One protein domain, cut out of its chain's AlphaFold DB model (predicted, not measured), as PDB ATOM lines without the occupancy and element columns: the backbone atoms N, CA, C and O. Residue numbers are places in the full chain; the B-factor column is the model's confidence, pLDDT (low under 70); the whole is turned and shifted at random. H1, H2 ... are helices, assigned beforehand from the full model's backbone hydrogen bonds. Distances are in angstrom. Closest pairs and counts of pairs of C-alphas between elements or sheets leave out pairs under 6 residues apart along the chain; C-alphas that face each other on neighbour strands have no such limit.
ATOM      1  N   GLU A   2     -39.016 -17.492  21.324       67.69
ATOM      2  CA  GLU A   2     -39.710 -18.033  22.508       67.69
ATOM      3  C   GLU A   2     -38.858 -18.964  23.391       67.69
ATOM      4  O   GLU A   2     -38.846 -18.815  24.611       67.69
ATOM      5  N   ALA A   3     -38.037 -19.837  22.805       70.19
ATOM      6  CA  ALA A   3     -37.104 -20.685  23.554       70.19
ATOM      7  C   ALA A   3     -36.137 -19.918  24.477       70.19
ATOM      8  O   ALA A   3     -35.871 -20.334  25.602       70.19
ATOM      9  N   ARG A   4     -35.592 -18.784  24.016       68.38
ATOM     10  CA  ARG A   4     -34.612 -18.008  24.793       68.38
ATOM     11  C   ARG A   4     -35.280 -17.263  25.945       68.38
ATOM     12  O   ARG A   4     -34.678 -17.150  27.010       68.38
ATOM     13  N   LYS A   5     -36.518 -16.796  25.746       74.88
ATOM     14  CA  LYS A   5     -37.352 -16.228  26.815       74.88
ATOM     15  C   LYS A   5     -37.643 -17.268  27.879       74.88
ATOM     16  O   LYS A   5     -37.459 -17.003  29.059       74.88
ATOM     17  N   LEU A   6     -38.032 -18.465  27.450       83.00
ATOM     18  CA  LEU A   6     -38.320 -19.576  28.343       83.00
ATOM     19  C   LEU A   6     -37.096 -19.990  29.169       83.00
ATOM     20  O   LEU A   6     -37.207 -20.175  30.375       83.00
ATOM     21  N   TRP A   7     -35.918 -20.065  28.543       81.31
ATOM     22  CA  TRP A   7     -34.653 -20.321  29.241       81.31
ATOM     23  C   TRP A   7     -34.350 -19.288  30.337       81.31
ATOM     24  O   TRP A   7     -33.746 -19.623  31.349       81.31
ATOM     25  N   ARG A   8     -34.771 -18.037  30.133       81.44
ATOM     26  CA  ARG A   8     -34.469 -16.886  30.994       81.44
ATOM     27  C   ARG A   8     -35.603 -16.496  31.947       81.44
ATOM     28  O   ARG A   8     -35.455 -15.537  32.693       81.44
ATOM     29  N   SER A   9     -36.732 -17.199  31.928       82.25
ATOM     30  CA  SER A   9     -37.877 -16.898  32.800       82.25
ATOM     31  C   SER A   9     -37.921 -17.753  34.063       82.25
ATOM     32  O   SER A   9     -38.714 -17.487  34.964       82.25
ATOM     33  N   LYS A  10     -37.092 -18.798  34.124       85.00
ATOM     34  CA  LYS A  10     -37.110 -19.830  35.158       85.00
ATOM     35  C   LYS A  10     -35.689 -20.210  35.545       85.00
ATOM     36  O   LYS A  10     -34.797 -20.272  34.704       85.00
ATOM     37  N   ILE A  11     -35.502 -20.559  36.809       83.31
ATOM     38  CA  ILE A  11     -34.267 -21.205  37.274       83.31
ATOM     39  C   ILE A  11     -34.240 -22.679  36.837       83.31
ATOM     40  O   ILE A  11     -35.279 -23.303  36.618       83.31
ATOM     41  N   GLY A  12     -33.045 -23.261  36.712       77.69
ATOM     42  CA  GLY A  12     -32.832 -24.516  35.972       77.69
ATOM     43  C   GLY A  12     -33.655 -25.738  36.418       77.69
ATOM     44  O   GLY A  12     -33.935 -26.608  35.595       77.69
ATOM     45  N   TRP A  13     -34.069 -25.825  37.685       83.88
ATOM     46  CA  TRP A  13     -34.904 -26.928  38.196       83.88
ATOM     47  C   TRP A  13     -36.412 -26.741  37.962       83.88
ATOM     48  O   TRP A  13     -37.173 -27.683  38.160       83.88
ATOM     49  N   GLN A  14     -36.860 -25.559  37.529       89.81
ATOM     50  CA  GLN A  14     -38.263 -25.290  37.176       89.81
ATOM     51  C   GLN A  14     -38.582 -25.602  35.706       89.81
ATOM     52  O   GLN A  14     -39.750 -25.597  35.314       89.81
ATOM     53  N   LEU A  15     -37.557 -25.833  34.882       91.31
ATOM     54  CA  LEU A  15     -37.710 -26.164  33.469       91.31
ATOM     55  C   LEU A  15     -37.939 -27.668  33.298       91.31
ATOM     56  O   LEU A  15     -37.197 -28.490  33.837       91.31
ATOM     57  N   SER A  16     -38.954 -28.041  32.531       94.75
ATOM     58  CA  SER A  16     -39.221 -29.433  32.170       94.75
ATOM     59  C   SER A  16     -38.287 -29.926  31.058       94.75
ATOM     60  O   SER A  16     -37.701 -29.144  30.309       94.75
ATOM     61  N   HIS A  17     -38.189 -31.250  30.905       95.50
ATOM     62  CA  HIS A  17     -37.434 -31.872  29.815       95.50
ATOM     63  C   HIS A  17     -37.899 -31.389  28.429       95.50
ATOM     64  O   HIS A  17     -37.080 -31.088  27.563       95.50
ATOM     65  N   GLY A  18     -39.218 -31.286  28.219       95.31
ATOM     66  CA  GLY A  18     -39.792 -30.832  26.950       95.31
ATOM     67  C   GLY A  18     -39.446 -29.377  26.644       95.31
ATOM     68  O   GLY A  18     -39.003 -29.071  25.540       95.31
ATOM     69  N   GLU A  19     -39.559 -28.494  27.640       94.12
ATOM     70  CA  GLU A  19     -39.162 -27.088  27.510       94.12
ATOM     71  C   GLU A  19     -37.677 -26.965  27.141       94.12
ATOM     72  O   GLU A  19     -37.344 -26.300  26.162       94.12
ATOM     73  N   LEU A  20     -36.787 -27.665  27.855       93.88
ATOM     74  CA  LEU A  20     -35.346 -27.638  27.579       93.88
ATOM     75  C   LEU A  20     -34.980 -28.236  26.218       93.88
ATOM     76  O   LEU A  20     -34.042 -27.761  25.580       93.88
ATOM     77  N   THR A  21     -35.724 -29.238  25.748       94.94
ATOM     78  CA  THR A  21     -35.528 -29.816  24.410       94.94
ATOM     79  C   THR A  21     -35.840 -28.788  23.327       94.94
ATOM     80  O   THR A  21     -35.058 -28.619  22.389       94.94
ATOM     81  N   THR A  22     -36.946 -28.055  23.474       93.44
ATOM     82  CA  THR A  22     -37.288 -26.945  22.577       93.44
ATOM     83  C   THR A  22     -36.220 -25.856  22.626       93.44
ATOM     84  O   THR A  22     -35.749 -25.425  21.574       93.44
ATOM     85  N   VAL A  23     -35.764 -25.470  23.828       92.62
ATOM     86  CA  VAL A  23     -34.682 -24.485  23.978       92.62
ATOM     87  C   VAL A  23     -33.425 -24.908  23.225       92.62
ATOM     88  O   VAL A  23     -32.875 -24.120  22.457       92.62
ATOM     89  N   LEU A  24     -32.981 -26.151  23.411       94.56
ATOM     90  CA  LEU A  24     -31.783 -26.671  22.761       94.56
ATOM     91  C   LEU A  24     -31.895 -26.642  21.233       94.56
ATOM     92  O   LEU A  24     -30.954 -26.228  20.557       94.56
ATOM     93  N   ASN A  25     -33.034 -27.074  20.688       93.94
ATOM     94  CA  ASN A  25     -33.245 -27.141  19.243       93.94
ATOM     95  C   ASN A  25     -33.255 -25.752  18.595       93.94
ATOM     96  O   ASN A  25     -32.592 -25.553  17.574       93.94
ATOM     97  N   ASP A  26     -33.946 -24.791  19.203       91.69
ATOM     98  CA  ASP A  26     -34.018 -23.417  18.699       91.69
ATOM     99  C   ASP A  26     -32.645 -22.739  18.734       91.69
ATOM    100  O   ASP A  26     -32.222 -22.128  17.750       91.69
ATOM    101  N   VAL A  27     -31.921 -22.876  19.852       91.44
ATOM    102  CA  VAL A  27     -30.580 -22.296  20.009       91.44
ATOM    103  C   VAL A  27     -29.600 -22.930  19.022       91.44
ATOM    104  O   VAL A  27     -28.837 -22.211  18.379       91.44
ATOM    105  N   ARG A  28     -29.648 -24.254  18.825       93.44
ATOM    106  CA  ARG A  28     -28.820 -24.931  17.818       93.44
ATOM    107  C   ARG A  28     -29.100 -24.402  16.410       93.44
ATOM    108  O   ARG A  28     -28.161 -24.045  15.708       93.44
ATOM    109  N   THR A  29     -30.372 -24.295  16.033       92.44
ATOM    110  CA  THR A  29     -30.779 -23.800  14.707       92.44
ATOM    111  C   THR A  29     -30.279 -22.369  14.479       92.44
ATOM    112  O   THR A  29     -29.687 -22.072  13.445       92.44
ATOM    113  N   ALA A  30     -30.436 -21.480  15.465       90.25
ATOM    114  CA  ALA A  30     -29.926 -20.111  15.368       90.25
ATOM    115  C   ALA A  30     -28.388 -20.066  15.255       90.25
ATOM    116  O   ALA A  30     -27.845 -19.308  14.451       90.25
ATOM    117  N   ALA A  31     -27.676 -20.911  16.009       90.50
ATOM    118  CA  ALA A  31     -26.218 -20.995  15.946       90.50
ATOM    119  C   ALA A  31     -25.712 -21.473  14.569       90.50
ATOM    120  O   ALA A  31     -24.709 -20.951  14.062       90.50
ATOM    121  N   GLU A  32     -26.419 -22.425  13.950       90.12
ATOM    122  CA  GLU A  32     -26.174 -22.908  12.582       90.12
ATOM    123  C   GLU A  32     -26.410 -21.806  11.537       90.12
ATOM    124  O   GLU A  32     -25.633 -21.683  10.592       90.12
ATOM    125  N   MET A  33     -27.403 -20.938  11.755       90.12
ATOM    126  CA  MET A  33     -27.668 -19.755  10.920       90.12
ATOM    127  C   MET A  33     -26.643 -18.624  11.091       90.12
ATOM    128  O   MET A  33     -26.721 -17.613  10.396       90.12
ATOM    129  N   GLY A  34     -25.667 -18.779  11.987       85.88
ATOM    130  CA  GLY A  34     -24.598 -17.803  12.177       85.88
ATOM    131  C   GLY A  34     -24.800 -16.837  13.331       85.88
ATOM    132  O   GLY A  34     -23.949 -15.969  13.523       85.88
ATOM    133  N   ASP A  35     -25.861 -16.998  14.122       87.19
ATOM    134  CA  ASP A  35     -26.097 -16.127  15.264       87.19
ATOM    135  C   ASP A  35     -24.995 -16.274  16.327       87.19
ATOM    136  O   ASP A  35     -24.784 -17.351  16.894       87.19
ATOM    137  N   TRP A  36     -24.304 -15.175  16.629       86.56
ATOM    138  CA  TRP A  36     -23.209 -15.168  17.597       86.56
ATOM    139  C   TRP A  36     -23.716 -15.422  19.023       86.56
ATOM    140  O   TRP A  36     -23.078 -16.161  19.772       86.56
ATOM    141  N   GLY A  37     -24.890 -14.889  19.384       84.50
ATOM    142  CA  GLY A  37     -25.454 -15.049  20.725       84.50
ATOM    143  C   GLY A  37     -25.878 -16.492  21.005       84.50
ATOM    144  O   GLY A  37     -25.659 -17.010  22.102       84.50
ATOM    145  N   ALA A  38     -26.449 -17.165  20.010       89.38
ATOM    146  CA  ALA A  38     -26.774 -18.581  20.062       89.38
ATOM    147  C   ALA A  38     -25.520 -19.457  20.060       89.38
ATOM    148  O   ALA A  38     -25.483 -20.439  20.796       89.38
ATOM    149  N   ARG A  39     -24.467 -19.096  19.312       92.50
ATOM    150  CA  ARG A  39     -23.168 -19.792  19.377       92.50
ATOM    151  C   ARG A  39     -22.551 -19.707  20.773       92.50
ATOM    152  O   ARG A  39     -22.168 -20.742  21.311       92.50
ATOM    153  N   ALA A  40     -22.531 -18.525  21.387       90.75
ATOM    154  CA  ALA A  40     -22.067 -18.351  22.764       90.75
ATOM    155  C   ALA A  40     -22.924 -19.151  23.768       90.75
ATOM    156  O   ALA A  40     -22.406 -19.809  24.672       90.75
ATOM    157  N   LEU A  41     -24.249 -19.182  23.581       90.75
ATOM    158  CA  LEU A  41     -25.133 -19.988  24.429       90.75
ATOM    159  C   LEU A  41     -24.928 -21.501  24.226       90.75
ATOM    160  O   LEU A  41     -24.929 -22.247  25.204       90.75
ATOM    161  N   MET A  42     -24.679 -21.957  22.995       94.50
ATOM    162  CA  MET A  42     -24.312 -23.348  22.707       94.50
ATOM    163  C   MET A  42     -22.988 -23.736  23.360       94.50
ATOM    164  O   MET A  42     -22.897 -24.829  23.914       94.50
ATOM    165  N   VAL A  43     -21.981 -22.855  23.343       96.19
ATOM    166  CA  VAL A  43     -20.729 -23.048  24.095       96.19
ATOM    167  C   VAL A  43     -21.057 -23.287  25.567       96.19
ATOM    168  O   VAL A  43     -20.642 -24.300  26.127       96.19
ATOM    169  N   ARG A  44     -21.900 -22.446  26.181       92.69
ATOM    170  CA  ARG A  44     -22.323 -22.625  27.580       92.69
ATOM    171  C   ARG A  44     -23.031 -23.961  27.822       92.69
ATOM    172  O   ARG A  44     -22.725 -24.631  28.810       92.69
ATOM    173  N   PHE A  45     -23.946 -24.356  26.937       95.00
ATOM    174  CA  PHE A  45     -24.645 -25.642  27.019       95.00
ATOM    175  C   PHE A  45     -23.684 -26.825  26.893       95.00
ATOM    176  O   PHE A  45     -23.810 -27.788  27.640       95.00
ATOM    177  N   TYR A  46     -22.690 -26.756  26.011       97.62
ATOM    178  CA  TYR A  46     -21.685 -27.809  25.891       97.62
ATOM    179  C   TYR A  46     -20.704 -27.841  27.063       97.62
ATOM    180  O   TYR A  46     -20.285 -28.921  27.459       97.62
ATOM    181  N   LEU A  47     -20.362 -26.706  27.669       95.75
ATOM    182  CA  LEU A  47     -19.477 -26.693  28.837       95.75
ATOM    183  C   LEU A  47     -20.166 -27.213  30.104       95.75
ATOM    184  O   LEU A  47     -19.532 -27.889  30.909       95.75
ATOM    185  N   ARG A  48     -21.455 -26.903  30.296       92.75
ATOM    186  CA  ARG A  48     -22.182 -27.198  31.548       92.75
ATOM    187  C   ARG A  48     -23.201 -28.332  31.443       92.75
ATOM    188  O   ARG A  48     -23.676 -28.811  32.468       92.75
ATOM    189  N   GLY A  49     -23.542 -28.759  30.233       94.88
ATOM    190  CA  GLY A  49     -24.757 -29.525  29.978       94.88
ATOM    191  C   GLY A  49     -26.012 -28.644  30.045       94.88
ATOM    192  O   GLY A  49     -25.961 -27.460  30.386       94.88
ATOM    193  N   LEU A  50     -27.160 -29.236  29.717       94.62
ATOM    194  CA  LEU A  50     -28.470 -28.591  29.801       94.62
ATOM    195  C   LEU A  50     -29.472 -29.522  30.489       94.62
ATOM    196  O   LEU A  50     -29.680 -30.656  30.052       94.62
ATOM    197  N   GLY A  51     -30.087 -29.008  31.556       92.62
ATOM    198  CA  GLY A  51     -30.952 -29.747  32.477       92.62
ATOM    199  C   GLY A  51     -30.170 -30.311  33.663       92.62
ATOM    200  O   GLY A  51     -29.430 -31.289  33.550       92.62
ATOM    201  N   VAL A  52     -30.311 -29.631  34.804       89.12
ATOM    202  CA  VAL A  52     -29.553 -29.902  36.037       89.12
ATOM    203  C   VAL A  52     -30.060 -31.133  36.794       89.12
ATOM    204  O   VAL A  52     -29.316 -31.708  37.582       89.12
ATOM    205  N   LEU A  53     -31.305 -31.551  36.548       92.25
ATOM    206  CA  LEU A  53     -31.929 -32.720  37.161       92.25
ATOM    207  C   LEU A  53     -31.917 -33.894  36.184       92.25
ATOM    208  O   LEU A  53     -32.055 -33.703  34.979       92.25
ATOM    209  N   ASP A  54     -31.863 -35.125  36.692       91.56
ATOM    210  CA  ASP A  54     -31.984 -36.312  35.832       91.56
ATOM    211  C   ASP A  54     -33.318 -36.333  35.065       91.56
ATOM    212  O   ASP A  54     -33.371 -36.772  33.919       91.56
ATOM    213  N   SER A  55     -34.384 -35.782  35.654       93.31
ATOM    214  CA  SER A  55     -35.711 -35.683  35.039       93.31
ATOM    215  C   SER A  55     -35.815 -34.653  33.911       93.31
ATOM    216  O   SER A  55     -36.762 -34.720  33.130       93.31
ATOM    217  N   ASN A  56     -34.886 -33.694  33.816       94.88
ATOM    218  CA  ASN A  56     -34.921 -32.633  32.808       94.88
ATOM    219  C   ASN A  56     -33.637 -32.509  31.976       94.88
ATOM    220  O   ASN A  56     -33.565 -31.649  31.103       94.88
ATOM    221  N   ARG A  57     -32.645 -33.382  32.184       95.88
ATOM    222  CA  ARG A  57     -31.404 -33.412  31.404       95.88
ATOM    223  C   ARG A  57     -31.683 -33.719  29.932       95.88
ATOM    224  O   ARG A  57     -32.236 -34.768  29.609       95.88
ATOM    225  N   VAL A  58     -31.265 -32.814  29.047       97.00
ATOM    226  CA  VAL A  58     -31.404 -32.931  27.581       97.00
ATOM    227  C   VAL A  58     -30.063 -32.882  26.850       97.00
ATOM    228  O   VAL A  58     -29.973 -33.304  25.700       97.00
ATOM    229  N   LEU A  59     -29.006 -32.386  27.502       96.75
ATOM    230  CA  LEU A  59     -27.663 -32.330  26.930       96.75
ATOM    231  C   LEU A  59     -26.612 -32.625  27.998       96.75
ATOM    232  O   LEU A  59     -26.578 -31.973  29.041       96.75
ATOM    233  N   ALA A  60     -25.735 -33.587  27.722       96.44
ATOM    234  CA  ALA A  60     -24.546 -33.822  28.533       96.44
ATOM    235  C   ALA A  60     -23.429 -32.821  28.170       96.44
ATOM    236  O   ALA A  60     -23.363 -32.393  27.013       96.44
ATOM    237  N   PRO A  61     -22.537 -32.471  29.115       96.75
ATOM    238  CA  PRO A  61     -21.342 -31.700  28.800       96.75
ATOM    239  C   PRO A  61     -20.503 -32.374  27.702       96.75
ATOM    240  O   PRO A  61     -20.302 -33.587  27.717       96.75
ATOM    241  N   ALA A  62     -20.024 -31.573  26.757       97.62
ATOM    242  CA  ALA A  62     -19.199 -31.957  25.616       97.62
ATOM    243  C   ALA A  62     -18.216 -30.808  25.303       97.62
ATOM    244  O   ALA A  62     -18.395 -30.081  24.316       97.62
TER     245      ALA A  62
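Overview. This is residues 2 to 62 of the 271 residues of the protein "Sel1 repeat family protein" of Massilia albidiflava (UniProt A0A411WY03). The longest helix, H2, is the middle piece: the short helix H1 packs on it at a steep slant, and H3 folds back from its far end, so that H2 and H3 make a V joined by a tight turn. Across the open side of that V, the tail of residues 49 to 62 runs from the end of H3 over towards the start of H2 and then turns back towards the end of H3. The printed part has 61 residues with three named helices, in the order H1, H2, H3, and no named strand, and the class is all helix. It is compact, with a radius of gyration of the C-alphas of 10.7 A, and its C-alphas span 31 by 25 by 15 A along their three main axes.

Along the chain. Start at the first printed residue, Glu 2, where you find C-alpha 2 at (-39.710, -18.033, 22.508). Here H1 begins; it covers residues 2 to 9, eight residues, and ends at Ser 9 with 10.5 A from first to last C-alpha. Watch the z column along it: the N-to-C direction of H1 is (0.20, 0.17, 0.96). Go on through a short link of 7 residues to His 17, whose C-alpha stands at (-37.434, -31.872, 29.815). From there H2 runs over residues 17 to 32, 16 residues and 22.5 A from first to last C-alpha, and now z falls, with a direction of (0.56, 0.42, -0.71). A tight link of 3 residues then brings you to Trp 36, where H3 begins; it covers residues 36 to 48, 13 residues and 18.5 A from first to last C-alpha. Find the end of H3 at C-alpha 48, at (-22.182, -27.198, 31.548). After it come residues 49 to 62, a stretch of 14 residues with no named element.

Arrangement. Look first at Ala 3 and Val 23: their C-alphas, the closest of H1 and H2, are 4.5 A apart. H1 and H2 touch, with 11 pairs of C-alphas within 8 A. Their lines stand at a steep tilt of 60 degrees, and they run opposite ways. Their centres are 10.2 A apart. Move along H2 to Ala 31 and compare it with Arg 39: these are the closest C-alphas of H2 and H3, 4.7 A apart. H2 and H3 touch, with 13 pairs of C-alphas within 8 A; H2 touches H3 with residues 27 to 31 alone, and H3 touches H2 with residues 37 to 42 alone. They run opposite ways at a steep tilt of 48 degrees, with their centres 11.1 A apart. H1 and H3 are apart. In the backbones of H1, H2 and H3, every pair of O of residue i and N of residue i+4 is within hydrogen-bond range.

Size, cuts and confidence. For the full length, go to Gly 34, in the link between H2 and H3, and then to Ser 55, in the stretch after H3: their C-alphas are the two farthest apart, at 31.1 A. The first and last printed C-alphas, of Glu 2 and Ala 62, are 25.0 A apart. In residues 49 to 62 the C-alphas lie 6 to 15 A from the mean of all C-alphas. The printed part has no cut, and neither link between the helices is long. It belongs to a full chain of 271 residues. In the B-factor column of this predicted model, the mean pLDDT of the printed part is 90.0. Residues 2 and 4 are under 70, and H1, which holds them, has a mean of 76, against 93 for H2 and 92 for H3.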